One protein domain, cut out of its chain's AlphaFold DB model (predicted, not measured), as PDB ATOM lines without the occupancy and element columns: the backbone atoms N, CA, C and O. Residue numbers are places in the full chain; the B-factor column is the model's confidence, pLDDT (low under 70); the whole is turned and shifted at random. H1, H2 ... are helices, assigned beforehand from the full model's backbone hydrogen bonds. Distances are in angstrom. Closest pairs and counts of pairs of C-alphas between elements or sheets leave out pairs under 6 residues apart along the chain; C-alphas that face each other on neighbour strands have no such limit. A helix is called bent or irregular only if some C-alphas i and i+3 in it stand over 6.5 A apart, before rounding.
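AT A GLANCE: This is residues 534 to 627 of the 627 residues of the protein "Hypothetical protein" of Symbiodinium sp. KB8 (UniProt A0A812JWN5). The longest helix, H4, folds back from the end of the bent helix H3, with its first part packed on the arm H3b and residues 615 to 627 sticking out as a free arm. At the other end of H3, H2 packs on the arm H3a and the short H1 packs on H2, while residues 540 to 560 form a long loop with no named element. The printed part has 94 residues with four named helices, in the order H1, H2, H3, H4, and no named strand: all helix. It is only just compact, close to loose, with a radius of gyration of the C-alphas of 14.6 A and spans of 44 by 32 by 28 A.

IN THESE COORDINATES: H4, residues 603 to 626, is 35.4 A long and ends at C-alpha 626 (268.796, 318.755, 383.007). H3, residues 578 to 599, was assigned as one helix by its hydrogen bonds but is bent: C-alphas 587 and 590 are 6.7 A apart. Its arms are H3a, residues 578 to 587, 14.3 A, and H3b, residues 590 to 599, 13.9 A. H2, residues 561 to 574, is 20.0 A long. H1, residues 534 to 539, is 10.3 A long and begins at C-alpha 534 (257.118, 285.471, 356.954).

HOW THE PARTS SIT: H4 touches H3b with residues 603 to 610 alone, at a steep tilt of 60 degrees, opposite ways; the closest C-alphas, of Ala 592 and Ala 606, are 4.7 A apart. H3a and H3b stand at 38 degrees, only just a steep tilt. H2 touches H3a, closest at the C-alphas of Ala 571 and Phe 578, 5.1 A, at a steep tilt of 60 degrees, opposite ways. H1 touches H2, about perpendicular at 73 degrees, closest at the C-alphas of Ala 535 and Asp 566, 4.5 A. H2 and H4 are apart. Every O i to N i+4 pair is within hydrogen-bond range in H2, H3a, H3b and H4; in H1 0 of 2 are, but 3 of 3 O i to N i+3 pairs.

THE WHOLE: The C-alphas of Ala 534 and Val 627, the two farthest apart, are 46.4 A apart. The printed part has no cut; the link from H1 to H2 is long. pLDDT is under 70 at residues 543 to 558 and 617 to 627.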
ATOM      1  N   ALA A 534     257.948 284.695 357.868       83.00
ATOM      2  CA  ALA A 534     257.118 285.471 356.954       83.00
ATOM      3  C   ALA A 534     256.603 286.760 357.609       83.00
ATOM      4  O   ALA A 534     256.571 287.800 356.951       83.00
ATOM      5  N   ALA A 535     256.282 286.725 358.906       87.06
ATOM      6  CA  ALA A 535     255.845 287.890 359.670       87.06
ATOM      7  C   ALA A 535     256.901 289.008 359.717       87.06
ATOM      8  O   ALA A 535     256.541 290.181 359.802       87.06
ATOM      9  N   MET A 536     258.193 288.697 359.528       87.44
ATOM     10  CA  MET A 536     259.256 289.709 359.390       87.44
ATOM     11  C   MET A 536     259.021 290.684 358.227       87.44
ATOM     12  O   MET A 536     259.600 291.772 358.222       87.44
ATOM     13  N   ARG A 537     258.138 290.361 357.269       86.38
ATOM     14  CA  ARG A 537     257.702 291.299 356.220       86.38
ATOM     15  C   ARG A 537     257.118 292.596 356.783       86.38
ATOM     16  O   ARG A 537     257.193 293.622 356.115       86.38
ATOM     17  N   VAL A 538     256.588 292.587 358.012       86.69
ATOM     18  CA  VAL A 538     256.076 293.791 358.693       86.69
ATOM     19  C   VAL A 538     257.172 294.841 358.929       86.69
ATOM     20  O   VAL A 538     256.885 296.030 359.086       86.69
ATOM     21  N   LEU A 539     258.440 294.413 358.904       88.44
ATOM     22  CA  LEU A 539     259.632 295.257 358.982       88.44
ATOM     23  C   LEU A 539     260.152 295.684 357.601       88.44
ATOM     24  O   LEU A 539     261.170 296.370 357.522       88.44
ATOM     25  N   ASN A 540     259.506 295.300 356.498       87.31
ATOM     26  CA  ASN A 540     259.862 295.803 355.178       87.31
ATOM     27  C   ASN A 540     259.230 297.186 354.958       87.31
ATOM     28  O   ASN A 540     258.011 297.334 354.855       87.31
ATOM     29  N   VAL A 541     260.072 298.217 354.896       85.19
ATOM     30  CA  VAL A 541     259.677 299.596 354.593       85.19
ATOM     31  C   VAL A 541     260.016 300.005 353.164       85.19
ATOM     32  O   VAL A 541     259.780 301.158 352.813       85.19
ATOM     33  N   CYS A 542     260.571 299.118 352.337       78.69
ATOM     34  CA  CYS A 542     260.808 299.375 350.915       78.69
ATOM     35  C   CYS A 542     259.547 299.092 350.087       78.69
ATOM     36  O   CYS A 542     259.203 299.898 349.218       78.69
ATOM     37  N   ASP A 543     258.803 298.040 350.430       69.38
ATOM     38  CA  ASP A 543     257.552 297.706 349.751       69.38
ATOM     39  C   ASP A 543     256.419 298.663 350.164       69.38
ATOM     40  O   ASP A 543     256.257 298.975 351.352       69.38
ATOM     41  N   PRO A 544     255.625 299.171 349.206       58.84
ATOM     42  CA  PRO A 544     254.443 299.957 349.518       58.84
ATOM     43  C   PRO A 544     253.393 299.041 350.151       58.84
ATOM     44  O   PRO A 544     252.928 298.095 349.518       58.84
ATOM     45  N   TRP A 545     252.993 299.324 351.391       58.84
ATOM     46  CA  TRP A 545     251.818 298.681 351.977       58.84
ATOM     47  C   TRP A 545     250.594 299.492 351.542       58.84
ATOM     48  O   TRP A 545     250.446 300.624 352.012       58.84
ATOM     49  N   PRO A 546     249.706 298.963 350.674       51.12
ATOM     50  CA  PRO A 546     248.681 299.780 350.018       51.12
ATOM     51  C   PRO A 546     247.732 300.509 350.978       51.12
ATOM     52  O   PRO A 546     247.165 301.529 350.609       51.12
ATOM     53  N   ALA A 547     247.559 299.995 352.201       51.97
ATOM     54  CA  ALA A 547     246.629 300.532 353.192       51.97
ATOM     55  C   ALA A 547     247.225 301.624 354.103       51.97
ATOM     56  O   ALA A 547     246.468 302.415 354.658       51.97
ATOM     57  N   LEU A 548     248.551 301.675 354.283       54.69
ATOM     58  CA  LEU A 548     249.196 302.595 355.236       54.69
ATOM     59  C   LEU A 548     249.509 303.963 354.623       54.69
ATOM     60  O   LEU A 548     249.397 304.971 355.313       54.69
ATOM     61  N   ASP A 549     249.845 304.006 353.331       53.44
ATOM     62  CA  ASP A 549     250.179 305.256 352.631       53.44
ATOM     63  C   ASP A 549     248.941 306.162 352.412       53.44
ATOM     64  O   ASP A 549     249.077 307.341 352.090       53.44
ATOM     65  N   SER A 550     247.729 305.629 352.620       51.44
ATOM     66  CA  SER A 550     246.444 306.334 352.500       51.44
ATOM     67  C   SER A 550     245.819 306.775 353.831       51.44
ATOM     68  O   SER A 550     244.769 307.418 353.811       51.44
ATOM     69  N   LEU A 551     246.412 306.430 354.980       51.53
ATOM     70  CA  LEU A 551     245.872 306.820 356.288       51.53
ATOM     71  C   LEU A 551     246.131 308.312 356.533       51.53
ATOM     72  O   LEU A 551     247.276 308.761 356.603       51.53
ATOM     73  N   SER A 552     245.058 309.095 356.666       46.25
ATOM     74  CA  SER A 552     245.149 310.487 357.102       46.25
ATOM     75  C   SER A 552     245.689 310.560 358.530       46.25
ATOM     76  O   SER A 552     245.469 309.666 359.344       46.25
ATOM     77  N   SER A 553     246.345 311.669 358.872       51.56
ATOM     78  CA  SER A 553     246.970 311.932 360.180       51.56
ATOM     79  C   SER A 553     246.050 311.780 361.407       51.56
ATOM     80  O   SER A 553     246.539 311.791 362.533       51.56
ATOM     81  N   SER A 554     244.736 311.640 361.209       45.94
ATOM     82  CA  SER A 554     243.726 311.380 362.241       45.94
ATOM     83  C   SER A 554     243.513 309.896 362.584       45.94
ATOM     84  O   SER A 554     243.003 309.623 363.663       45.94
ATOM     85  N   ASP A 555     243.912 308.953 361.719       49.88
ATOM     86  CA  ASP A 555     243.747 307.495 361.913       49.88
ATOM     87  C   ASP A 555     245.045 306.798 362.366       49.88
ATOM     88  O   ASP A 555     245.188 305.577 362.278       49.88
ATOM     89  N   SER A 556     246.000 307.566 362.896       51.34
ATOM     90  CA  SER A 556     247.364 307.149 363.265       51.34
ATOM     91  C   SER A 556     247.468 306.022 364.308       51.34
ATOM     92  O   SER A 556     248.564 305.536 364.567       51.34
ATOM     93  N   GLN A 557     246.349 305.562 364.879       55.31
ATOM     94  CA  GLN A 557     246.303 304.433 365.818       55.31
ATOM     95  C   GLN A 557     245.884 303.095 365.178       55.31
ATOM     96  O   GLN A 557     246.070 302.040 365.793       55.31
ATOM     97  N   ASN A 558     245.352 303.098 363.951       65.56
ATOM     98  CA  ASN A 558     244.860 301.882 363.300       65.56
ATOM     99  C   ASN A 558     245.912 301.293 362.351       65.56
ATOM    100  O   ASN A 558     246.048 301.692 361.198       65.56
ATOM    101  N   ILE A 559     246.652 300.300 362.850       75.19
ATOM    102  CA  ILE A 559     247.520 299.446 362.027       75.19
ATOM    103  C   ILE A 559     246.635 298.530 361.162       75.19
ATOM    104  O   ILE A 559     245.643 298.009 361.682       75.19
ATOM    105  N   PRO A 560     246.988 298.264 359.888       80.06
ATOM    106  CA  PRO A 560     246.339 297.216 359.105       80.06
ATOM    107  C   PRO A 560     246.289 295.885 359.865       80.06
ATOM    108  O   PRO A 560     247.258 295.514 360.530       80.06
ATOM    109  N   ALA A 561     245.178 295.155 359.742       82.38
ATOM    110  CA  ALA A 561     244.977 293.889 360.451       82.38
ATOM    111  C   ALA A 561     246.137 292.904 360.216       82.38
ATOM    112  O   ALA A 561     246.669 292.361 361.177       82.38
ATOM    113  N   ASP A 562     246.609 292.787 358.972       81.62
ATOM    114  CA  ASP A 562     247.726 291.909 358.602       81.62
ATOM    115  C   ASP A 562     249.033 292.258 359.332       81.62
ATOM    116  O   ASP A 562     249.717 291.372 359.836       81.62
ATOM    117  N   ALA A 563     249.370 293.550 359.439       85.06
ATOM    118  CA  ALA A 563     250.530 294.016 360.206       85.06
ATOM    119  C   ALA A 563     250.375 293.713 361.698       85.06
ATOM    120  O   ALA A 563     251.339 293.343 362.358       85.06
ATOM    121  N   CYS A 564     249.164 293.883 362.229       88.69
ATOM    122  CA  CYS A 564     248.861 293.587 363.621       88.69
ATOM    123  C   CYS A 564     249.065 292.094 363.920       88.69
ATOM    124  O   CYS A 564     249.733 291.764 364.895       88.69
ATOM    125  N   THR A 565     248.562 291.211 363.051       89.56
ATOM    126  CA  THR A 565     248.755 289.759 363.154       89.56
ATOM    127  C   THR A 565     250.227 289.370 363.034       89.56
ATOM    128  O   THR A 565     250.706 288.542 363.803       89.56
ATOM    129  N   ASP A 566     250.973 289.976 362.109       89.81
ATOM    130  CA  ASP A 566     252.399 289.685 361.949       89.81
ATOM    131  C   ASP A 566     253.219 290.152 363.165       89.81
ATOM    132  O   ASP A 566     254.072 289.412 363.654       89.81
ATOM    133  N   LEU A 567     252.924 291.330 363.725       92.12
ATOM    134  CA  LEU A 567     253.542 291.793 364.975       92.12
ATOM    135  C   LEU A 567     253.198 290.888 366.163       92.12
ATOM    136  O   LEU A 567     254.055 290.641 367.005       92.12
ATOM    137  N   GLU A 568     251.965 290.389 366.239       93.12
ATOM    138  CA  GLU A 568     251.542 289.466 367.292       93.12
ATOM    139  C   GLU A 568     252.283 288.129 367.199       93.12
ATOM    140  O   GLU A 568     252.796 287.644 368.207       93.12
ATOM    141  N   ARG A 569     252.437 287.582 365.986       91.81
ATOM    142  CA  ARG A 569     253.264 286.391 365.741       91.81
ATOM    143  C   ARG A 569     254.707 286.608 366.178       91.81
ATOM    144  O   ARG A 569     255.249 285.780 366.900       91.81
ATOM    145  N   LEU A 570     255.323 287.726 365.785       92.69
ATOM    146  CA  LEU A 570     256.693 288.044 366.195       92.69
ATOM    147  C   LEU A 570     256.808 288.182 367.717       92.69
ATOM    148  O   LEU A 570     257.751 287.657 368.304       92.69
ATOM    149  N   ALA A 571     255.838 288.830 368.362       93.38
ATOM    150  CA  ALA A 571     255.820 288.962 369.813       93.38
ATOM    151  C   ALA A 571     255.783 287.601 370.519       93.38
ATOM    152  O   ALA A 571     256.539 287.372 371.460       93.38
ATOM    153  N   GLN A 572     254.965 286.674 370.015       92.62
ATOM    154  CA  GLN A 572     254.898 285.304 370.523       92.62
ATOM    155  C   GLN A 572     256.207 284.537 370.278       92.62
ATOM    156  O   GLN A 572     256.739 283.933 371.206       92.62
ATOM    157  N   SER A 573     256.766 284.589 369.064       90.56
ATOM    158  CA  SER A 573     257.990 283.852 368.712       90.56
ATOM    159  C   SER A 573     259.225 284.321 369.483       90.56
ATOM    160  O   SER A 573     260.078 283.508 369.834       90.56
ATOM    161  N   PHE A 574     259.339 285.622 369.750       90.00
ATOM    162  CA  PHE A 574     260.490 286.203 370.446       90.00
ATOM    163  C   PHE A 574     260.265 286.412 371.944       90.00
ATOM    164  O   PHE A 574     261.170 286.900 372.616       90.00
ATOM    165  N   ASP A 575     259.109 285.994 372.470       90.19
ATOM    166  CA  ASP A 575     258.730 286.150 373.877       90.19
ATOM    167  C   ASP A 575     258.825 287.612 374.349       90.19
ATOM    168  O   ASP A 575     259.442 287.941 375.363       90.19
ATOM    169  N   CYS A 576     258.254 288.526 373.558       92.12
ATOM    170  CA  CYS A 576     258.214 289.947 373.885       92.12
ATOM    171  C   CYS A 576     256.778 290.466 374.021       92.12
ATOM    172  O   CYS A 576     255.806 289.881 373.541       92.12
ATOM    173  N   ASN A 577     256.621 291.582 374.734       95.69
ATOM    174  CA  ASN A 577     255.305 292.159 374.966       95.69
ATOM    175  C   ASN A 577     254.748 292.754 373.665       95.69
ATOM    176  O   ASN A 577     255.273 293.741 373.154       95.69
ATOM    177  N   PHE A 578     253.643 292.191 373.172       94.19
ATOM    178  CA  PHE A 578     253.006 292.632 371.931       94.19
ATOM    179  C   PHE A 578     252.653 294.128 371.919       94.19
ATOM    180  O   PHE A 578     252.896 294.805 370.924       94.19
ATOM    181  N   ALA A 579     252.104 294.666 373.013       92.75
ATOM    182  CA  ALA A 579     251.715 296.074 373.073       92.75
ATOM    183  C   ALA A 579     252.935 297.006 373.008       92.75
ATOM    184  O   ALA A 579     252.887 298.018 372.310       92.75
ATOM    185  N   ALA A 580     254.030 296.640 373.683       92.94
ATOM    186  CA  ALA A 580     255.289 297.378 373.629       92.94
ATOM    187  C   ALA A 580     255.919 297.311 372.231       92.94
ATOM    188  O   ALA A 580     256.211 298.353 371.651       92.94
ATOM    189  N   LEU A 581     256.024 296.112 371.643       92.38
ATOM    190  CA  LEU A 581     256.551 295.928 370.287       92.38
ATOM    191  C   LEU A 581     255.743 296.725 369.256       92.38
ATOM    192  O   LEU A 581     256.306 297.374 368.379       92.38
ATOM    193  N   LYS A 582     254.411 296.692 369.365       90.75
ATOM    194  CA  LYS A 582     253.507 297.442 368.490       90.75
ATOM    195  C   LYS A 582     253.731 298.950 368.602       90.75
ATOM    196  O   LYS A 582     253.758 299.623 367.573       90.75
ATOM    197  N   ALA A 583     253.877 299.467 369.823       88.25
ATOM    198  CA  ALA A 583     254.141 300.881 370.065       88.25
ATOM    199  C   ALA A 583     255.497 301.303 369.476       88.25
ATOM    200  O   ALA A 583     255.547 302.233 368.675       88.25
ATOM    201  N   GLU A 584     256.566 300.554 369.765       89.50
ATOM    202  CA  GLU A 584     257.896 300.814 369.200       89.50
ATOM    203  C   GLU A 584     257.874 300.775 367.667       89.50
ATOM    204  O   GLU A 584     258.387 301.672 366.997       89.50
ATOM    205  N   TRP A 585     257.227 299.766 367.083       90.31
ATOM    206  CA  TRP A 585     257.109 299.663 365.634       90.31
ATOM    207  C   TRP A 585     256.414 300.887 365.029       90.31
ATOM    208  O   TRP A 585     256.905 301.419 364.032       90.31
ATOM    209  N   MET A 586     255.319 301.376 365.622       85.38
ATOM    210  CA  MET A 586     254.645 302.590 365.146       85.38
ATOM    211  C   MET A 586     255.575 303.810 365.166       85.38
ATOM    212  O   MET A 586     255.610 304.564 364.189       85.38
ATOM    213  N   ASP A 587     256.354 303.970 366.235       84.50
ATOM    214  CA  ASP A 587     257.242 305.119 366.429       84.50
ATOM    215  C   ASP A 587     258.390 305.148 365.410       84.50
ATOM    216  O   ASP A 587     258.715 306.196 364.834       84.50
ATOM    217  N   PHE A 588     259.004 303.993 365.147       88.00
ATOM    218  CA  PHE A 588     260.180 303.902 364.280       88.00
ATOM    219  C   PHE A 588     259.841 303.732 362.798       88.00
ATOM    220  O   PHE A 588     260.561 304.251 361.936       88.00
ATOM    221  N   ARG A 589     258.750 303.036 362.456       87.69
ATOM    222  CA  ARG A 589     258.468 302.644 361.065       87.69
ATOM    223  C   ARG A 589     258.258 303.844 360.144       87.69
ATOM    224  O   ARG A 589     258.729 303.825 359.006       87.69
ATOM    225  N   GLY A 590     257.564 304.886 360.608       83.88
ATOM    226  CA  GLY A 590     257.341 306.104 359.819       83.88
ATOM    227  C   GLY A 590     258.657 306.787 359.432       83.88
ATOM    228  O   GLY A 590     258.867 307.138 358.269       83.88
ATOM    229  N   ARG A 591     259.591 306.880 360.387       88.81
ATOM    230  CA  ARG A 591     260.939 307.427 360.170       88.81
ATOM    231  C   ARG A 591     261.761 306.538 359.245       88.81
ATOM    232  O   ARG A 591     262.360 307.036 358.295       88.81
ATOM    233  N   ALA A 592     261.737 305.222 359.460       89.38
ATOM    234  CA  ALA A 592     262.420 304.269 358.590       89.38
ATOM    235  C   ALA A 592     261.910 304.385 357.145       89.38
ATOM    236  O   ALA A 592     262.703 304.526 356.218       89.38
ATOM    237  N   ARG A 593     260.592 304.447 356.928       86.44
ATOM    238  CA  ARG A 593     260.012 304.657 355.591       86.44
ATOM    239  C   ARG A 593     260.462 305.978 354.971       86.44
ATOM    240  O   ARG A 593     260.820 305.994 353.795       86.44
ATOM    241  N   TRP A 594     260.484 307.067 355.739       87.12
ATOM    242  CA  TRP A 594     260.993 308.350 355.256       87.12
ATOM    243  C   TRP A 594     262.451 308.247 354.800       87.12
ATOM    244  O   TRP A 594     262.775 308.711 353.708       87.12
ATOM    245  N   HIS A 595     263.315 307.584 355.575       89.19
ATOM    246  CA  HIS A 595     264.713 307.351 355.195       89.19
ATOM    247  C   HIS A 595     264.828 306.485 353.939       89.19
ATOM    248  O   HIS A 595     265.593 306.843 353.042       89.19
ATOM    249  N   ALA A 596     264.039 305.413 353.830       88.50
ATOM    250  CA  ALA A 596     264.008 304.543 352.654       88.50
ATOM    251  C   ALA A 596     263.622 305.319 351.383       88.50
ATOM    252  O   ALA A 596     264.330 305.251 350.382       88.50
ATOM    253  N   VAL A 597     262.545 306.110 351.439       86.69
ATOM    254  CA  VAL A 597     262.039 306.883 350.292       86.69
ATOM    255  C   VAL A 597     262.956 308.058 349.957       86.69
ATOM    256  O   VAL A 597     263.324 308.245 348.801       86.69
ATOM    257  N   LYS A 598     263.347 308.858 350.954       86.12
ATOM    258  CA  LYS A 598     264.125 310.085 350.740       86.12
ATOM    259  C   LYS A 598     265.582 309.804 350.384       86.12
ATOM    260  O   LYS A 598     266.148 310.512 349.558       86.12
ATOM    261  N   SER A 599     266.201 308.819 351.036       85.44
ATOM    262  CA  SER A 599     267.622 308.500 350.831       85.44
ATOM    263  C   SER A 599     267.851 307.387 349.809       85.44
ATOM    264  O   SER A 599     269.007 307.110 349.501       85.44
ATOM    265  N   GLY A 600     266.797 306.708 349.336       85.38
ATOM    266  CA  GLY A 600     266.921 305.542 348.456       85.38
ATOM    267  C   GLY A 600     267.746 304.406 349.072       85.38
ATOM    268  O   GLY A 600     268.445 303.697 348.352       85.38
ATOM    269  N   CYS A 601     267.752 304.277 350.402       85.69
ATOM    270  CA  CYS A 601     268.591 303.301 351.091       85.69
ATOM    271  C   CYS A 601     267.888 301.949 351.264       85.69
ATOM    272  O   CYS A 601     266.663 301.846 351.200       85.69
ATOM    273  N   THR A 602     268.680 300.899 351.487       87.69
ATOM    274  CA  THR A 602     268.165 299.545 351.736       87.69
ATOM    275  C   THR A 602     267.309 299.503 353.003       87.69
ATOM    276  O   THR A 602     267.491 300.327 353.903       87.69
ATOM    277  N   ASN A 603     266.424 298.504 353.111       87.88
ATOM    278  CA  ASN A 603     265.524 298.335 354.259       87.88
ATOM    279  C   ASN A 603     266.260 298.422 355.611       87.88
ATOM    280  O   ASN A 603     265.883 299.194 356.486       87.88
ATOM    281  N   ILE A 604     267.372 297.693 355.756       86.56
ATOM    282  CA  ILE A 604     268.179 297.687 356.990       86.56
ATOM    283  C   ILE A 604     268.783 299.070 357.269       86.56
ATOM    284  O   ILE A 604     268.737 299.550 358.398       86.56
ATOM    285  N   CYS A 605     269.324 299.736 356.244       88.81
ATOM    286  CA  CYS A 605     269.904 301.070 356.399       88.81
ATOM    287  C   CYS A 605     268.848 302.099 356.827       88.81
ATOM    288  O   CYS A 605     269.137 302.988 357.625       88.81
ATOM    289  N   ALA A 606     267.618 301.952 356.335       90.62
ATOM    290  CA  ALA A 606     266.502 302.811 356.696       90.62
ATOM    291  C   ALA A 606     266.122 302.686 358.183       90.62
ATOM    292  O   ALA A 606     265.994 303.700 358.869       90.62
ATOM    293  N   TRP A 607     266.014 301.456 358.697       90.38
ATOM    294  CA  TRP A 607     265.774 301.201 360.125       90.38
ATOM    295  C   TRP A 607     266.913 301.695 361.009       90.38
ATOM    296  O   TRP A 607     266.665 302.323 362.035       90.38
ATOM    297  N   LYS A 608     268.158 301.472 360.585       90.38
ATOM    298  CA  LYS A 608     269.335 301.937 361.313       90.38
ATOM    299  C   LYS A 608     269.330 303.453 361.506       90.38
ATOM    300  O   LYS A 608     269.420 303.914 362.637       90.38
ATOM    301  N   LYS A 609     269.116 304.212 360.428       90.25
ATOM    302  CA  LYS A 609     269.016 305.676 360.496       90.25
ATOM    303  C   LYS A 609     267.871 306.145 361.390       90.25
ATOM    304  O   LYS A 609     268.030 307.109 362.126       90.25
ATOM    305  N   ALA A 610     266.723 305.467 361.334       89.50
ATOM    306  CA  ALA A 610     265.582 305.797 362.186       89.50
ATOM    307  C   ALA A 610     265.898 305.609 363.679       89.50
ATOM    308  O   ALA A 610     265.497 306.433 364.496       89.50
ATOM    309  N   ILE A 611     266.629 304.549 364.030       87.75
ATOM    310  CA  ILE A 611     267.038 304.274 365.411       87.75
ATOM    311  C   ILE A 611     268.107 305.264 365.878       87.75
ATOM    312  O   ILE A 611     267.965 305.819 366.966       87.75
ATOM    313  N   GLU A 612     269.123 305.529 365.054       88.19
ATOM    314  CA  GLU A 612     270.173 306.518 365.339       88.19
ATOM    315  C   GLU A 612     269.568 307.907 365.611       88.19
ATOM    316  O   GLU A 612     269.854 308.523 366.634       88.19
ATOM    317  N   GLU A 613     268.636 308.356 364.764       86.94
ATOM    318  CA  GLU A 613     267.962 309.652 364.912       86.94
ATOM    319  C   GLU A 613     267.162 309.760 366.224       86.94
ATOM    320  O   GLU A 613     267.177 310.796 366.895       86.94
ATOM    321  N   CYS A 614     266.464 308.693 366.622       80.88
ATOM    322  CA  CYS A 614     265.721 308.669 367.882       80.88
ATOM    323  C   CYS A 614     266.644 308.639 369.109       80.88
ATOM    324  O   CYS A 614     266.328 309.272 370.118       80.88
ATOM    325  N   GLN A 615     267.777 307.933 369.034       79.94
ATOM    326  CA  GLN A 615     268.772 307.894 370.111       79.94
ATOM    327  C   GLN A 615     269.455 309.257 370.303       79.94
ATOM    328  O   GLN A 615     269.674 309.686 371.437       79.94
ATOM    329  N   GLU A 616     269.728 309.983 369.216       74.25
ATOM    330  CA  GLU A 616     270.247 311.354 369.277       74.25
ATOM    331  C   GLU A 616     269.216 312.330 369.874       74.25
ATOM    332  O   GLU A 616     269.553 313.155 370.726       74.25
ATOM    333  N   GLN A 617     267.936 312.211 369.499       61.28
ATOM    334  CA  GLN A 617     266.862 313.058 370.034       61.28
ATOM    335  C   GLN A 617     266.573 312.800 371.521       61.28
ATOM    336  O   GLN A 617     266.286 313.752 372.254       61.28
ATOM    337  N   SER A 618     266.681 311.555 372.005       57.56
ATOM    338  CA  SER A 618     266.525 311.267 373.438       57.56
ATOM    339  C   SER A 618     267.647 311.902 374.263       57.56
ATOM    340  O   SER A 618     267.391 312.406 375.354       57.56
ATOM    341  N   TRP A 619     268.871 311.951 373.726       44.41
ATOM    342  CA  TRP A 619     269.999 312.657 374.338       44.41
ATOM    343  C   TRP A 619     269.764 314.168 374.420       44.41
ATOM    344  O   TRP A 619     269.954 314.755 375.483       44.41
ATOM    345  N   VAL A 620     269.290 314.796 373.340       45.69
ATOM    346  CA  VAL A 620     268.984 316.239 373.327       45.69
ATOM    347  C   VAL A 620     267.879 316.582 374.332       45.69
ATOM    348  O   VAL A 620     268.003 317.563 375.063       45.69
ATOM    349  N   ASN A 621     266.843 315.748 374.449       39.59
ATOM    350  CA  ASN A 621     265.774 315.952 375.428       39.59
ATOM    351  C   ASN A 621     266.227 315.685 376.875       39.59
ATOM    352  O   ASN A 621     265.821 316.416 377.773       39.59
ATOM    353  N   CYS A 622     267.106 314.710 377.127       37.62
ATOM    354  CA  CYS A 622     267.685 314.505 378.460       37.62
ATOM    355  C   CYS A 622     268.596 315.667 378.886       37.62
ATOM    356  O   CYS A 622     268.583 316.047 380.057       37.62
ATOM    357  N   VAL A 623     269.345 316.266 377.955       39.62
ATOM    358  CA  VAL A 623     270.178 317.449 378.229       39.62
ATOM    359  C   VAL A 623     269.312 318.698 378.440       39.62
ATOM    360  O   VAL A 623     269.594 319.480 379.335       39.62
ATOM    361  N   LEU A 624     268.212 318.865 377.702       37.44
ATOM    362  CA  LEU A 624     267.302 320.011 377.864       37.44
ATOM    363  C   LEU A 624     266.381 319.931 379.093       37.44
ATOM    364  O   LEU A 624     265.808 320.942 379.472       37.44
ATOM    365  N   VAL A 625     266.219 318.757 379.709       41.75
ATOM    366  CA  VAL A 625     265.494 318.586 380.987       41.75
ATOM    367  C   VAL A 625     266.443 318.680 382.197       41.75
ATOM    368  O   VAL A 625     265.990 318.822 383.331       41.75
ATOM    369  N   SER A 626     267.760 318.616 381.971       33.91
ATOM    370  CA  SER A 626     268.796 318.755 383.007       33.91
ATOM    371  C   SER A 626     269.498 320.124 383.022       33.91
ATOM    372  O   SER A 626     270.328 320.360 383.903       33.91
ATOM    373  N   VAL A 627     269.130 321.028 382.104       34.47
ATOM    374  CA  VAL A 627     269.442 322.472 382.103       34.47
ATOM    375  C   VAL A 627     268.173 323.239 382.442       34.47
ATOM    376  O   VAL A 627     268.272 324.204 383.233       34.47
TER     377      VAL A 627